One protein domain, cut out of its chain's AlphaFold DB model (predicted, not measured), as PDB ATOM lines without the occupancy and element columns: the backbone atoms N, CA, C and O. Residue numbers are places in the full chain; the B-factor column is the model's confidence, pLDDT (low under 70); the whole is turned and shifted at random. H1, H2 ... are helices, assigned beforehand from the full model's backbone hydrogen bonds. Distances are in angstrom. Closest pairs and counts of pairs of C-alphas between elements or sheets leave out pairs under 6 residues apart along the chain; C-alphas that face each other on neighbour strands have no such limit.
ATOM      1  N   LYS A 165      -0.040  63.838 -37.646       94.50
ATOM      2  CA  LYS A 165      -1.058  63.085 -38.386       94.50
ATOM      3  C   LYS A 165      -0.415  62.064 -39.325       94.50
ATOM      4  O   LYS A 165      -0.778  60.896 -39.284       94.50
ATOM      5  N   LYS A 166       0.582  62.484 -40.107       96.25
ATOM      6  CA  LYS A 166       1.316  61.592 -41.010       96.25
ATOM      7  C   LYS A 166       1.969  60.432 -40.250       96.25
ATOM      8  O   LYS A 166       1.822  59.286 -40.658       96.25
ATOM      9  N   TRP A 167       2.627  60.722 -39.127       97.50
ATOM     10  CA  TRP A 167       3.200  59.693 -38.254       97.50
ATOM     11  C   TRP A 167       2.146  58.689 -37.759       97.50
ATOM     12  O   TRP A 167       2.396  57.484 -37.756       97.50
ATOM     13  N   TYR A 168       0.966  59.170 -37.358       96.56
ATOM     14  CA  TYR A 168      -0.128  58.310 -36.902       96.56
ATOM     15  C   TYR A 168      -0.635  57.397 -38.020       96.56
ATOM     16  O   TYR A 168      -0.767  56.193 -37.808       96.56
ATOM     17  N   ASP A 169      -0.852  57.949 -39.216       96.44
ATOM     18  CA  ASP A 169      -1.320  57.198 -40.383       96.44
ATOM     19  C   ASP A 169      -0.300  56.113 -40.799       96.44
ATOM     20  O   ASP A 169      -0.677  54.978 -41.098       96.44
ATOM     21  N   GLU A 170       1.001  56.422 -40.747       96.69
ATOM     22  CA  GLU A 170       2.087  55.460 -40.996       96.69
ATOM     23  C   GLU A 170       2.089  54.321 -39.967       96.69
ATOM     24  O   GLU A 170       2.126  53.146 -40.339       96.69
ATOM     25  N   LYS A 171       1.986  54.647 -38.672       95.00
ATOM     26  CA  LYS A 171       1.941  53.649 -37.592       95.00
ATOM     27  C   LYS A 171       0.691  52.780 -37.646       95.00
ATOM     28  O   LYS A 171       0.767  51.579 -37.389       95.00
ATOM     29  N   LEU A 172      -0.448  53.360 -38.009       93.69
ATOM     30  CA  LEU A 172      -1.686  52.616 -38.186       93.69
ATOM     31  C   LEU A 172      -1.556  51.613 -39.340       93.69
ATOM     32  O   LEU A 172      -1.906  50.445 -39.177       93.69
ATOM     33  N   ALA A 173      -0.969  52.032 -40.465       94.31
ATOM     34  CA  ALA A 173      -0.707  51.149 -41.599       94.31
ATOM     35  C   ALA A 173       0.299  50.028 -41.266       94.31
ATOM     36  O   ALA A 173       0.177  48.923 -41.797       94.31
ATOM     37  N   GLU A 174       1.287  50.284 -40.400       92.19
ATOM     38  CA  GLU A 174       2.186  49.246 -39.871       92.19
ATOM     39  C   GLU A 174       1.419  48.207 -39.038       92.19
ATOM     40  O   GLU A 174       1.577  47.012 -39.273       92.19
ATOM     41  N   ILE A 175       0.545  48.646 -38.122       89.69
ATOM     42  CA  ILE A 175      -0.283  47.758 -37.282       89.69
ATOM     43  C   ILE A 175      -1.205  46.878 -38.134       89.69
ATOM     44  O   ILE A 175      -1.396  45.699 -37.841       89.69
ATOM     45  N   GLU A 176      -1.783  47.432 -39.198       88.44
ATOM     46  CA  GLU A 176      -2.679  46.683 -40.087       88.44
ATOM     47  C   GLU A 176      -1.947  45.605 -40.891       88.44
ATOM     48  O   GLU A 176      -2.514  44.542 -41.158       88.44
ATOM     49  N   LYS A 177      -0.679  45.856 -41.231       87.69
ATOM     50  CA  LYS A 177       0.189  44.914 -41.948       87.69
ATOM     51  C   LYS A 177       0.894  43.916 -41.028       87.69
ATOM     52  O   LYS A 177       1.437  42.934 -41.532       87.69
ATOM     53  N   ASP A 178       0.913  44.153 -39.715       81.31
ATOM     54  CA  ASP A 178       1.626  43.302 -38.766       81.31
ATOM     55  C   ASP A 178       1.004  41.902 -38.681       81.31
ATOM     56  O   ASP A 178      -0.203  41.720 -38.470       81.31
ATOM     57  N   ASN A 179       1.851  40.881 -38.822       76.69
ATOM     58  CA  ASN A 179       1.433  39.496 -38.680       76.69
ATOM     59  C   ASN A 179       1.508  39.107 -37.199       76.69
ATOM     60  O   ASN A 179       2.517  38.590 -36.717       76.69
ATOM     61  N   CYS A 180       0.407  39.324 -36.480       77.50
ATOM     62  CA  CYS A 180       0.295  39.051 -35.043       77.50
ATOM     63  C   CYS A 180       0.402  37.552 -34.671       77.50
ATOM     64  O   CYS A 180       0.299  37.205 -33.494       77.50
ATOM     65  N   GLY A 181       0.623  36.650 -35.637       73.81
ATOM     66  CA  GLY A 181       0.644  35.199 -35.434       73.81
ATOM     67  C   GLY A 181       1.639  34.720 -34.373       73.81
ATOM     68  O   GLY A 181       1.279  33.895 -33.538       73.81
ATOM     69  N   TRP A 182       2.859  35.267 -34.339       72.06
ATOM     70  CA  TRP A 182       3.856  34.883 -33.326       72.06
ATOM     71  C   TRP A 182       3.500  35.355 -31.912       72.06
ATOM     72  O   TRP A 182       3.819  34.664 -30.947       72.06
ATOM     73  N   ARG A 183       2.811  36.495 -31.777       78.62
ATOM     74  CA  ARG A 183       2.357  37.013 -30.475       78.62
ATOM     75  C   ARG A 183       1.178  36.206 -29.944       78.62
ATOM     76  O   ARG A 183       1.240  35.716 -28.826       78.62
ATOM     77  N   VAL A 184       0.199  35.927 -30.808       81.44
ATOM     78  CA  VAL A 184      -0.930  35.031 -30.510       81.44
ATOM     79  C   VAL A 184      -0.448  33.637 -30.107       81.44
ATOM     80  O   VAL A 184      -0.999  33.033 -29.191       81.44
ATOM     81  N   LEU A 185       0.593  33.118 -30.768       78.00
ATOM     82  CA  LEU A 185       1.212  31.850 -30.388       78.00
ATOM     83  C   LEU A 185       1.840  31.924 -28.986       78.00
ATOM     84  O   LEU A 185       1.664  30.997 -28.199       78.00
ATOM     85  N   GLY A 186       2.549  33.012 -28.678       79.31
ATOM     86  CA  GLY A 186       3.143  33.254 -27.362       79.31
ATOM     87  C   GLY A 186       2.100  33.333 -26.246       79.31
ATOM     88  O   GLY A 186       2.233  32.635 -25.242       79.31
ATOM     89  N   ASP A 187       1.029  34.101 -26.449       81.25
ATOM     90  CA  ASP A 187      -0.050  34.259 -25.469       81.25
ATOM     91  C   ASP A 187      -0.791  32.937 -25.241       81.25
ATOM     92  O   ASP A 187      -1.024  32.529 -24.101       81.25
ATOM     93  N   ARG A 188      -1.061  32.178 -26.311       82.38
ATOM     94  CA  ARG A 188      -1.610  30.819 -26.197       82.38
ATOM     95  C   ARG A 188      -0.669  29.884 -25.443       82.38
ATOM     96  O   ARG A 188      -1.112  29.151 -24.565       82.38
ATOM     97  N   ALA A 189       0.633  29.912 -25.722       77.88
ATOM     98  CA  ALA A 189       1.599  29.094 -24.987       77.88
ATOM     99  C   ALA A 189       1.625  29.442 -23.486       77.88
ATOM    100  O   ALA A 189       1.692  28.541 -22.647       77.88
ATOM    101  N   LEU A 190       1.505  30.728 -23.140       80.81
ATOM    102  CA  LEU A 190       1.418  31.187 -21.755       80.81
ATOM    103  C   LEU A 190       0.150  30.668 -21.061       80.81
ATOM    104  O   LEU A 190       0.239  30.133 -19.956       80.81
ATOM    105  N   ILE A 191      -1.013  30.773 -21.709       83.12
ATOM    106  CA  ILE A 191      -2.292  30.280 -21.169       83.12
ATOM    107  C   ILE A 191      -2.252  28.756 -20.985       83.12
ATOM    108  O   ILE A 191      -2.639  28.252 -19.928       83.12
ATOM    109  N   ALA A 192      -1.703  28.011 -21.952       77.31
ATOM    110  CA  ALA A 192      -1.479  26.570 -21.807       77.31
ATOM    111  C   ALA A 192      -0.568  26.252 -20.607       77.31
ATOM    112  O   ALA A 192      -0.859  25.343 -19.828       77.31
ATOM    113  N   GLY A 193       0.501  27.033 -20.419       78.81
ATOM    114  CA  GLY A 193       1.398  26.923 -19.267       78.81
ATOM    115  C   GLY A 193       0.687  27.143 -17.927       78.81
ATOM    116  O   GLY A 193       0.863  26.339 -17.009       78.81
ATOM    117  N   LYS A 194      -0.169  28.174 -17.822       84.38
ATOM    118  CA  LYS A 194      -1.016  28.415 -16.636       84.38
ATOM    119  C   LYS A 194      -1.921  27.211 -16.348       84.38
ATOM    120  O   LYS A 194      -1.977  26.749 -15.209       84.38
ATOM    121  N   GLY A 195      -2.572  26.663 -17.378       77.00
ATOM    122  CA  GLY A 195      -3.435  25.483 -17.254       77.00
ATOM    123  C   GLY A 195      -2.696  24.251 -16.721       77.00
ATOM    124  O   GLY A 195      -3.187  23.575 -15.816       77.00
ATOM    125  N   LEU A 196      -1.479  23.994 -17.211       78.06
ATOM    126  CA  LEU A 196      -0.629  22.907 -16.707       78.06
ATOM    127  C   LEU A 196      -0.231  23.115 -15.237       78.06
ATOM    128  O   LEU A 196      -0.299  22.172 -14.446       78.06
ATOM    129  N   GLY A 197       0.134  24.343 -14.852       76.12
ATOM    130  CA  GLY A 197       0.471  24.686 -13.467       76.12
ATOM    131  C   GLY A 197      -0.698  24.477 -12.497       76.12
ATOM    132  O   GLY A 197      -0.525  23.869 -11.439       76.12
ATOM    133  N   LEU A 198      -1.905  24.904 -12.879       77.81
ATOM    134  CA  LEU A 198      -3.122  24.691 -12.088       77.81
ATOM    135  C   LEU A 198      -3.484  23.207 -11.970       77.81
ATOM    136  O   LEU A 198      -3.854  22.751 -10.889       77.81
ATOM    137  N   GLY A 199      -3.324  22.436 -13.050       72.44
ATOM    138  CA  GLY A 199      -3.513  20.984 -13.029       72.44
ATOM    139  C   GLY A 199      -2.563  20.278 -12.055       72.44
ATOM    140  O   GLY A 199      -2.999  19.433 -11.273       72.44
ATOM    141  N   ALA A 200      -1.284  20.666 -12.038       75.19
ATOM    142  CA  ALA A 200      -0.297  20.119 -11.108       75.19
ATOM    143  C   ALA A 200      -0.620  20.459  -9.640       75.19
ATOM    144  O   ALA A 200      -0.583  19.579  -8.778       75.19
ATOM    145  N   LEU A 201      -1.000  21.710  -9.350       74.31
ATOM    146  CA  LEU A 201      -1.402  22.135  -8.004       74.31
ATOM    147  C   LEU A 201      -2.662  21.409  -7.517       74.31
ATOM    148  O   LEU A 201      -2.731  21.001  -6.356       74.31
ATOM    149  N   ALA A 202      -3.641  21.193  -8.399       72.44
ATOM    150  CA  ALA A 202      -4.848  20.444  -8.068       72.44
ATOM    151  C   ALA A 202      -4.540  18.974  -7.742       72.44
ATOM    152  O   ALA A 202      -5.053  18.458  -6.749       72.44
ATOM    153  N   LEU A 203      -3.664  18.316  -8.513       74.25
ATOM    154  CA  LEU A 203      -3.229  16.940  -8.241       74.25
ATOM    155  C   LEU A 203      -2.554  16.806  -6.867       74.25
ATOM    156  O   LEU A 203      -2.835  15.853  -6.140       74.25
ATOM    157  N   LEU A 204      -1.727  17.781  -6.479       76.62
ATOM    158  CA  LEU A 204      -1.116  17.830  -5.147       76.62
ATOM    159  C   LEU A 204      -2.167  18.044  -4.046       76.62
ATOM    160  O   LEU A 204      -2.160  17.346  -3.034       76.62
ATOM    161  N   ALA A 205      -3.126  18.949  -4.253       71.12
ATOM    162  CA  ALA A 205      -4.188  19.228  -3.283       71.12
ATOM    163  C   ALA A 205      -5.193  18.067  -3.110       71.12
ATOM    164  O   ALA A 205      -5.847  17.964  -2.069       71.12
ATOM    165  N   MET A 206      -5.318  17.183  -4.106       71.12
ATOM    166  CA  MET A 206      -6.183  15.996  -4.079       71.12
ATOM    167  C   MET A 206      -5.616  14.823  -3.270       71.12
ATOM    168  O   MET A 206      -6.373  13.903  -2.953       71.12
ATOM    169  N   GLN A 207      -4.325  14.841  -2.915       77.75
ATOM    170  CA  GLN A 207      -3.733  13.840  -2.017       77.75
ATOM    171  C   GLN A 207      -4.283  13.943  -0.586       77.75
ATOM    172  O   GLN A 207      -4.201  12.982   0.175       77.75
ATOM    173  N   ASN A 208      -4.889  15.079  -0.228       74.38
ATOM    174  CA  ASN A 208      -5.554  15.280   1.050       74.38
ATOM    175  C   ASN A 208      -7.083  15.141   0.896       74.38
ATOM    176  O   ASN A 208      -7.743  15.903   0.183       74.38
ATOM    177  N   GLN A 209      -7.662  14.146   1.575       67.56
ATOM    178  CA  GLN A 209      -9.057  13.724   1.398       67.56
ATOM    179  C   GLN A 209     -10.067  14.811   1.816       67.56
ATOM    180  O   GLN A 209     -11.174  14.860   1.279       67.56
ATOM    181  N   HIS A 210      -9.663  15.728   2.703       70.88
ATOM    182  CA  HIS A 210     -10.491  16.839   3.183       70.88
ATOM    183  C   HIS A 210     -10.584  18.032   2.217       70.88
ATOM    184  O   HIS A 210     -11.551  18.785   2.281       70.88
ATOM    185  N   THR A 211      -9.630  18.213   1.296       73.81
ATOM    186  CA  THR A 211      -9.581  19.381   0.391       73.81
ATOM    187  C   THR A 211      -9.992  19.062  -1.046       73.81
ATOM    188  O   THR A 211     -10.127  19.969  -1.867       73.81
ATOM    189  N   LYS A 212     -10.253  17.788  -1.360       75.81
ATOM    190  CA  LYS A 212     -10.512  17.290  -2.720       75.81
ATOM    191  C   LYS A 212     -11.669  17.993  -3.443       75.81
ATOM    192  O   LYS A 212     -11.529  18.346  -4.612       75.81
ATOM    193  N   HIS A 213     -12.803  18.207  -2.771       76.25
ATOM    194  CA  HIS A 213     -13.970  18.850  -3.393       76.25
ATOM    195  C   HIS A 213     -13.751  20.342  -3.670       76.25
ATOM    196  O   HIS A 213     -14.097  20.812  -4.753       76.25
ATOM    197  N   ALA A 214     -13.123  21.064  -2.739       75.75
ATOM    198  CA  ALA A 214     -12.775  22.471  -2.927       75.75
ATOM    199  C   ALA A 214     -11.717  22.648  -4.031       75.75
ATOM    200  O   ALA A 214     -11.856  23.519  -4.887       75.75
ATOM    201  N   ALA A 215     -10.709  21.767  -4.071       75.75
ATOM    202  CA  ALA A 215      -9.684  21.764  -5.112       75.75
ATOM    203  C   ALA A 215     -10.283  21.528  -6.510       75.75
ATOM    204  O   ALA A 215      -9.947  22.251  -7.443       75.75
ATOM    205  N   LEU A 216     -11.217  20.578  -6.654       78.69
ATOM    206  CA  LEU A 216     -11.919  20.318  -7.919       78.69
ATOM    207  C   LEU A 216     -12.778  21.495  -8.387       78.69
ATOM    208  O   LEU A 216     -12.785  21.813  -9.576       78.69
ATOM    209  N   HIS A 217     -13.511  22.126  -7.472       78.19
ATOM    210  CA  HIS A 217     -14.369  23.261  -7.800       78.19
ATOM    211  C   HIS A 217     -13.547  24.466  -8.279       78.19
ATOM    212  O   HIS A 217     -13.820  25.018  -9.344       78.19
ATOM    213  N   ASN A 218     -12.489  24.816  -7.541       79.19
ATOM    214  CA  ASN A 218     -11.600  25.927  -7.892       79.19
ATOM    215  C   ASN A 218     -10.828  25.651  -9.188       79.19
ATOM    216  O   ASN A 218     -10.678  26.545 -10.018       79.19
ATOM    217  N   MET A 219     -10.398  24.402  -9.396       80.12
ATOM    218  CA  MET A 219      -9.782  23.963 -10.646       80.12
ATOM    219  C   MET A 219     -10.742  24.177 -11.820       80.12
ATOM    220  O   MET A 219     -10.370  24.816 -12.797       80.12
ATOM    221  N   ARG A 220     -11.995  23.712 -11.718       82.12
ATOM    222  CA  ARG A 220     -12.990  23.873 -12.789       82.12
ATOM    223  C   ARG A 220     -13.272  25.342 -13.112       82.12
ATOM    224  O   ARG A 220     -13.335  25.681 -14.287       82.12
ATOM    225  N   HIS A 221     -13.408  26.195 -12.095       84.44
ATOM    226  CA  HIS A 221     -13.577  27.638 -12.291       84.44
ATOM    227  C   HIS A 221     -12.387  28.243 -13.044       84.44
ATOM    228  O   HIS A 221     -12.572  28.891 -14.067       84.44
ATOM    229  N   SER A 222     -11.166  27.931 -12.605       81.25
ATOM    230  CA  SER A 222      -9.950  28.483 -13.211       81.25
ATOM    231  C   SER A 222      -9.726  27.978 -14.645       81.25
ATOM    232  O   SER A 222      -9.225  28.711 -15.488       81.25
ATOM    233  N   PHE A 223     -10.105  26.732 -14.962       80.12
ATOM    234  CA  PHE A 223     -10.059  26.228 -16.343       80.12
ATOM    235  C   PHE A 223     -11.116  26.870 -17.244       80.12
ATOM    236  O   PHE A 223     -10.847  27.048 -18.429       80.12
ATOM    237  N   ASN A 224     -12.288  27.219 -16.708       84.31
ATOM    238  CA  ASN A 224     -13.284  27.977 -17.463       84.31
ATOM    239  C   ASN A 224     -12.764  29.390 -17.774       84.31
ATOM    240  O   ASN A 224     -12.798  29.786 -18.933       84.31
ATOM    241  N   GLU A 225     -12.190  30.089 -16.788       82.31
ATOM    242  CA  GLU A 225     -11.563  31.409 -16.982       82.31
ATOM    243  C   GLU A 225     -10.415  31.360 -18.001       82.31
ATOM    244  O   GLU A 225     -10.338  32.201 -18.891       82.31
ATOM    245  N   LEU A 226      -9.546  30.343 -17.941       82.31
ATOM    246  CA  LEU A 226      -8.484  30.158 -18.939       82.31
ATOM    247  C   LEU A 226      -9.032  29.804 -20.328       82.31
ATOM    248  O   LEU A 226      -8.407  30.135 -21.332       82.31
ATOM    249  N   GLY A 227     -10.165  29.102 -20.397       79.81
ATOM    250  CA  GLY A 227     -10.855  28.797 -21.650       79.81
ATOM    251  C   GLY A 227     -11.442  30.048 -22.303       79.81
ATOM    252  O   GLY A 227     -11.334  30.205 -23.519       79.81
ATOM    253  N   GLU A 228     -11.996  30.953 -21.496       83.69
ATOM    254  CA  GLU A 228     -12.428  32.286 -21.924       83.69
ATOM    255  C   GLU A 228     -11.224  33.128 -22.374       83.69
ATOM    256  O   GLU A 228     -11.207  33.590 -23.513       83.69
ATOM    257  N   GLU A 229     -10.158  33.209 -21.563       82.25
ATOM    258  CA  GLU A 229      -8.904  33.908 -21.904       82.25
ATOM    259  C   GLU A 229      -8.323  33.380 -23.229       82.25
ATOM    260  O   GLU A 229      -7.954  34.162 -24.102       82.25
ATOM    261  N   TRP A 230      -8.312  32.056 -23.436       79.38
ATOM    262  CA  TRP A 230      -7.859  31.418 -24.678       79.38
ATOM    263  C   TRP A 230      -8.727  31.778 -25.886       79.38
ATOM    264  O   TRP A 230      -8.199  32.014 -26.978       79.38
ATOM    265  N   GLY A 231     -10.052  31.782 -25.706       75.81
ATOM    266  CA  GLY A 231     -11.019  32.148 -26.739       75.81
ATOM    267  C   GLY A 231     -10.898  33.611 -27.163       75.81
ATOM    268  O   GLY A 231     -11.143  33.936 -28.325       75.81
ATOM    269  N   GLU A 232     -10.452  34.472 -26.251       80.25
ATOM    270  CA  GLU A 232     -10.226  35.891 -26.504       80.25
ATOM    271  C   GLU A 232      -8.882  36.205 -27.180       80.25
ATOM    272  O   GLU A 232      -8.743  37.281 -27.764       80.25
ATOM    273  N   VAL A 233      -7.892  35.301 -27.152       80.88
ATOM    274  CA  VAL A 233      -6.619  35.518 -27.861       80.88
ATOM    275  C   VAL A 233      -6.828  35.376 -29.369       80.88
ATOM    276  O   VAL A 233      -6.767  34.279 -29.949       80.88
ATOM    277  N   SER A 234      -7.014  36.524 -30.015       82.81
ATOM    278  CA  SER A 234      -7.106  36.655 -31.462       82.81
ATOM    279  C   SER A 234      -6.125  37.712 -31.997       82.81
ATOM    280  O   SER A 234      -5.810  38.690 -31.313       82.81
ATOM    281  N   PRO A 235      -5.652  37.561 -33.250       83.19
ATOM    282  CA  PRO A 235      -4.893  38.609 -33.937       83.19
ATOM    283  C   PRO A 235      -5.637  39.951 -34.025       83.19
ATOM    284  O   PRO A 235      -5.010  40.994 -34.178       83.19
ATOM    285  N   GLU A 236      -6.970  39.928 -33.992       84.44
ATOM    286  CA  GLU A 236      -7.815  41.124 -34.052       84.44
ATOM    287  C   GLU A 236      -7.778  41.885 -32.730       84.44
ATOM    288  O   GLU A 236      -7.426  43.061 -32.743       84.44
ATOM    289  N   LYS A 237      -7.977  41.199 -31.595       85.00
ATOM    290  CA  LYS A 237      -7.898  41.808 -30.257       85.00
ATOM    291  C   LYS A 237      -6.543  42.483 -30.026       85.00
ATOM    292  O   LYS A 237      -6.482  43.632 -29.601       85.00
ATOM    293  N   HIS A 238      -5.451  41.813 -30.401       84.12
ATOM    294  CA  HIS A 238      -4.102  42.379 -30.280       84.12
ATOM    295  C   HIS A 238      -3.905  43.625 -31.160       84.12
ATOM    296  O   HIS A 238      -3.263  44.594 -30.751       84.12
ATOM    297  N   ARG A 239      -4.472  43.632 -32.375       85.88
ATOM    298  CA  ARG A 239      -4.449  44.818 -33.243       85.88
ATOM    299  C   ARG A 239      -5.266  45.960 -32.659       85.88
ATOM    300  O   ARG A 239      -4.792  47.091 -32.704       85.88
ATOM    301  N   ASP A 240      -6.429  45.682 -32.086       89.56
ATOM    302  CA  ASP A 240      -7.274  46.698 -31.463       89.56
ATOM    303  C   ASP A 240      -6.585  47.342 -30.255       89.56
ATOM    304  O   ASP A 240      -6.531  48.567 -30.168       89.56
ATOM    305  N   GLU A 241      -5.931  46.552 -29.399       89.44
ATOM    306  CA  GLU A 241      -5.132  47.074 -28.281       89.44
ATOM    307  C   GLU A 241      -3.967  47.959 -28.754       89.44
ATOM    308  O   GLU A 241      -3.661  48.993 -28.151       89.44
ATOM    309  N   MET A 242      -3.295  47.583 -29.849       89.12
ATOM    310  CA  MET A 242      -2.239  48.415 -30.437       89.12
ATOM    311  C   MET A 242      -2.804  49.709 -31.031       89.12
ATOM    312  O   MET A 242      -2.203  50.770 -30.848       89.12
ATOM    313  N   LYS A 243      -3.963  49.648 -31.701       92.69
ATOM    314  CA  LYS A 243      -4.665  50.829 -32.227       92.69
ATOM    315  C   LYS A 243      -5.106  51.764 -31.104       92.69
ATOM    316  O   LYS A 243      -4.972  52.979 -31.246       92.69
ATOM    317  N   GLU A 244      -5.577  51.225 -29.982       94.88
ATOM    318  CA  GLU A 244      -5.953  52.005 -28.803       94.88
ATOM    319  C   GLU A 244      -4.741  52.724 -28.200       94.88
ATOM    320  O   GLU A 244      -4.771  53.946 -28.038       94.88
ATOM    321  N   LYS A 245      -3.634  52.005 -27.959       94.12
ATOM    322  CA  LYS A 245      -2.383  52.606 -27.460       94.12
ATOM    323  C   LYS A 245      -1.860  53.693 -28.397       94.12
ATOM    324  O   LYS A 245      -1.505  54.777 -27.938       94.12
ATOM    325  N   LEU A 246      -1.867  53.431 -29.704       95.31
ATOM    326  CA  LEU A 246      -1.461  54.409 -30.710       95.31
ATOM    327  C   LEU A 246      -2.383  55.639 -30.709       95.31
ATOM    328  O   LEU A 246      -1.908  56.763 -30.850       95.31
ATOM    329  N   SER A 247      -3.693  55.448 -30.528       95.38
ATOM    330  CA  SER A 247      -4.665  56.540 -30.418       95.38
ATOM    331  C   SER A 247      -4.398  57.421 -29.195       95.38
ATOM    332  O   SER A 247      -4.434  58.648 -29.307       95.38
ATOM    333  N   ILE A 248      -4.070  56.821 -28.045       94.94
ATOM    334  CA  ILE A 248      -3.683  57.554 -26.831       94.94
ATOM    335  C   ILE A 248      -2.411  58.372 -27.089       94.94
ATOM    336  O   ILE A 248      -2.430  59.590 -26.904       94.94
ATOM    337  N   GLU A 249      -1.352  57.742 -27.608       97.19
ATOM    338  CA  GLU A 249      -0.084  58.420 -27.915       97.19
ATOM    339  C   GLU A 249      -0.278  59.560 -28.932       97.19
ATOM    340  O   GLU A 249       0.301  60.642 -28.805       97.19
ATOM    341  N   TYR A 250      -1.141  59.356 -29.929       96.88
ATOM    342  CA  TYR A 250      -1.503  60.386 -30.894       96.88
ATOM    343  C   TYR A 250      -2.154  61.600 -30.228       96.88
ATOM    344  O   TYR A 250      -1.766  62.735 -30.516       96.88
ATOM    345  N   GLN A 251      -3.107  61.388 -29.312       96.88
ATOM    346  CA  GLN A 251      -3.719  62.495 -28.573       96.88
ATOM    347  C   GLN A 251      -2.689  63.244 -27.722       96.88
ATOM    348  O   GLN A 251      -2.685  64.472 -27.745       96.88
ATOM    349  N   GLU A 252      -1.790  62.537 -27.037       96.38
ATOM    350  CA  GLU A 252      -0.743  63.155 -26.215       96.38
ATOM    351  C   GLU A 252       0.237  63.988 -27.049       96.38
ATOM    352  O   GLU A 252       0.568  65.120 -26.686       96.38
ATOM    353  N   LYS A 253       0.677  63.472 -28.206       97.75
ATOM    354  CA  LYS A 253       1.534  64.224 -29.135       97.75
ATOM    355  C   LYS A 253       0.833  65.477 -29.650       97.75
ATOM    356  O   LYS A 253       1.449  66.545 -29.663       97.75
ATOM    357  N   LEU A 254      -0.440  65.367 -30.040       97.38
ATOM    358  CA  LEU A 254      -1.240  66.519 -30.461       97.38
ATOM    359  C   LEU A 254      -1.354  67.560 -29.347       97.38
ATOM    360  O   LEU A 254      -1.145  68.748 -29.598       97.38
ATOM    361  N   ASP A 255      -1.661  67.127 -28.126       96.75
ATOM    362  CA  ASP A 255      -1.820  68.005 -26.972       96.75
ATOM    363  C   ASP A 255      -0.515  68.744 -26.660       96.75
ATOM    364  O   ASP A 255      -0.514  69.970 -26.532       96.75
ATOM    365  N   ASN A 256       0.616  68.036 -26.649       97.50
ATOM    366  CA  ASN A 256       1.935  68.634 -26.447       97.50
ATOM    367  C   ASN A 256       2.292  69.644 -27.545       97.50
ATOM    368  O   ASN A 256       2.739  70.752 -27.246       97.50
ATOM    369  N   LYS A 257       2.049  69.311 -28.817       97.94
ATOM    370  CA  LYS A 257       2.291  70.231 -29.937       97.94
ATOM    371  C   LYS A 257       1.425  71.484 -29.829       97.94
ATOM    372  O   LYS A 257       1.928  72.587 -30.039       97.94
ATOM    373  N   CYS A 258       0.159  71.337 -29.439       97.88
ATOM    374  CA  CYS A 258      -0.730  72.473 -29.211       97.88
ATOM    375  C   CYS A 258      -0.218  73.386 -28.090       97.88
ATOM    376  O   CYS A 258      -0.217  74.601 -28.277       97.88
ATOM    377  N   LYS A 259       0.293  72.836 -26.977       97.19
ATOM    378  CA  LYS A 259       0.928  73.646 -25.919       97.19
ATOM    379  C   LYS A 259       2.106  74.452 -26.455       97.19
ATOM    380  O   LYS A 259       2.180  75.652 -26.214       97.19
ATOM    381  N   ILE A 260       3.001  73.810 -27.209       97.94
ATOM    382  CA  ILE A 260       4.189  74.461 -27.786       97.94
ATOM    383  C   ILE A 260       3.780  75.608 -28.718       97.94
ATOM    384  O   ILE A 260       4.296  76.718 -28.599       97.94
ATOM    385  N   ILE A 261       2.817  75.361 -29.613       97.94
ATOM    386  CA  ILE A 261       2.292  76.384 -30.524       97.94
ATOM    387  C   ILE A 261       1.676  77.539 -29.729       97.94
ATOM    388  O   ILE A 261       1.995  78.696 -29.999       97.94
ATOM    389  N   ALA A 262       0.835  77.247 -28.735       97.81
ATOM    390  CA  ALA A 262       0.177  78.267 -27.928       97.81
ATOM    391  C   ALA A 262       1.186  79.123 -27.144       97.81
ATOM    392  O   ALA A 262       1.061  80.346 -27.128       97.81
ATOM    393  N   HIS A 263       2.223  78.509 -26.567       97.44
ATOM    394  CA  HIS A 263       3.320  79.233 -25.924       97.44
ATOM    395  C   HIS A 263       4.046  80.166 -26.898       97.44
ATOM    396  O   HIS A 263       4.261  81.325 -26.559       97.44
ATOM    397  N   SER A 264       4.356  79.698 -28.112       97.44
ATOM    398  CA  SER A 264       5.036  80.512 -29.137       97.44
ATOM    399  C   SER A 264       4.220  81.709 -29.636       97.44
ATOM    400  O   SER A 264       4.781  82.647 -30.184       97.44
ATOM    401  N   MET A 265       2.894  81.677 -29.472       96.75
ATOM    402  CA  MET A 265       2.003  82.783 -29.839       96.75
ATOM    403  C   MET A 265       1.819  83.804 -28.709       96.75
ATOM    404  O   MET A 265       1.265  84.873 -28.948       96.75
ATOM    405  N   LEU A 266       2.210  83.461 -27.476       93.56
ATOM    406  CA  LEU A 266       2.135  84.355 -26.317       93.56
ATOM    407  C   LEU A 266       3.437  85.121 -26.050       93.56
ATOM    408  O   LEU A 266       3.388  86.102 -25.305       93.56
ATOM    409  N   SER A 267       4.565  84.638 -26.584       81.31
ATOM    410  CA  SER A 267       5.889  85.277 -26.541       81.31
ATOM    411  C   SER A 267       6.015  86.371 -27.590       81.31
ATOM    412  O   SER A 267       6.518  87.453 -27.229       81.31
TER     413      SER A 267
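Overview. This is residues 165 to 267 of the 267 residues of an uncharacterized protein of Nostoc calcicola FACHB-389 (UniProt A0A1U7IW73). Two pairs of side-by-side helices make the two arms of a wide, open V: H2 and H3 fold back on each other as a long helical hairpin, and H1 runs beside the first part of the long H4. The corner of the V lies where H1 leads into H2 and H3 into H4, and residues 255 to 267, of which 255 to 266 belong to H4, stick out past H1. The printed part has 103 residues with four named helices, H1 to H4 in order, and no named strand; the class is all helix. It is extended, with a radius of gyration of the C-alphas of 23.0 A and spans of 78 by 32 by 15 A.

Along the chain. H1, residues 165 to 177, begins at C-alpha 165 (-1.058, 63.085, -38.386) and is 18.6 A long. H2, residues 181 to 205, measures 36.2 A. H3, residues 212 to 232, measures 30.2 A. H4, residues 235 to 266, measures 46.9 A and ends at C-alpha 266 (2.135, 84.355, -26.317).

Arrangement. H1 touches H4 with residues 239 to 250 of H4 alone, the closest C-alphas being those of Tyr 168 and Tyr 250, 6.5 A apart. They run opposite ways at a shallow tilt of 9 degrees. H1 and H2 are apart, as are H1 and H3. H2 and H3 form a helical hairpin and touch, closest at the C-alphas of Ala 202 and Ala 215, 5.8 A apart. They run opposite ways at a shallow tilt of 4 degrees. H2 and H4 are close but not clearly touching, with the closest C-alphas, Val 184 and Pro 235, 6.3 A apart, at a steep tilt of 62 degrees. H3 and H4 meet only through their link. In H1, H2, H3 and H4 every O i to N i+4 pair is within hydrogen-bond range.

Size, cuts and confidence. The C-alphas farthest apart, Gln 209 and Ser 267, are 78.3 A apart. The printed part has no cut and no long link. Mean pLDDT of the printed part is 85.0, and residue 209 is under 70.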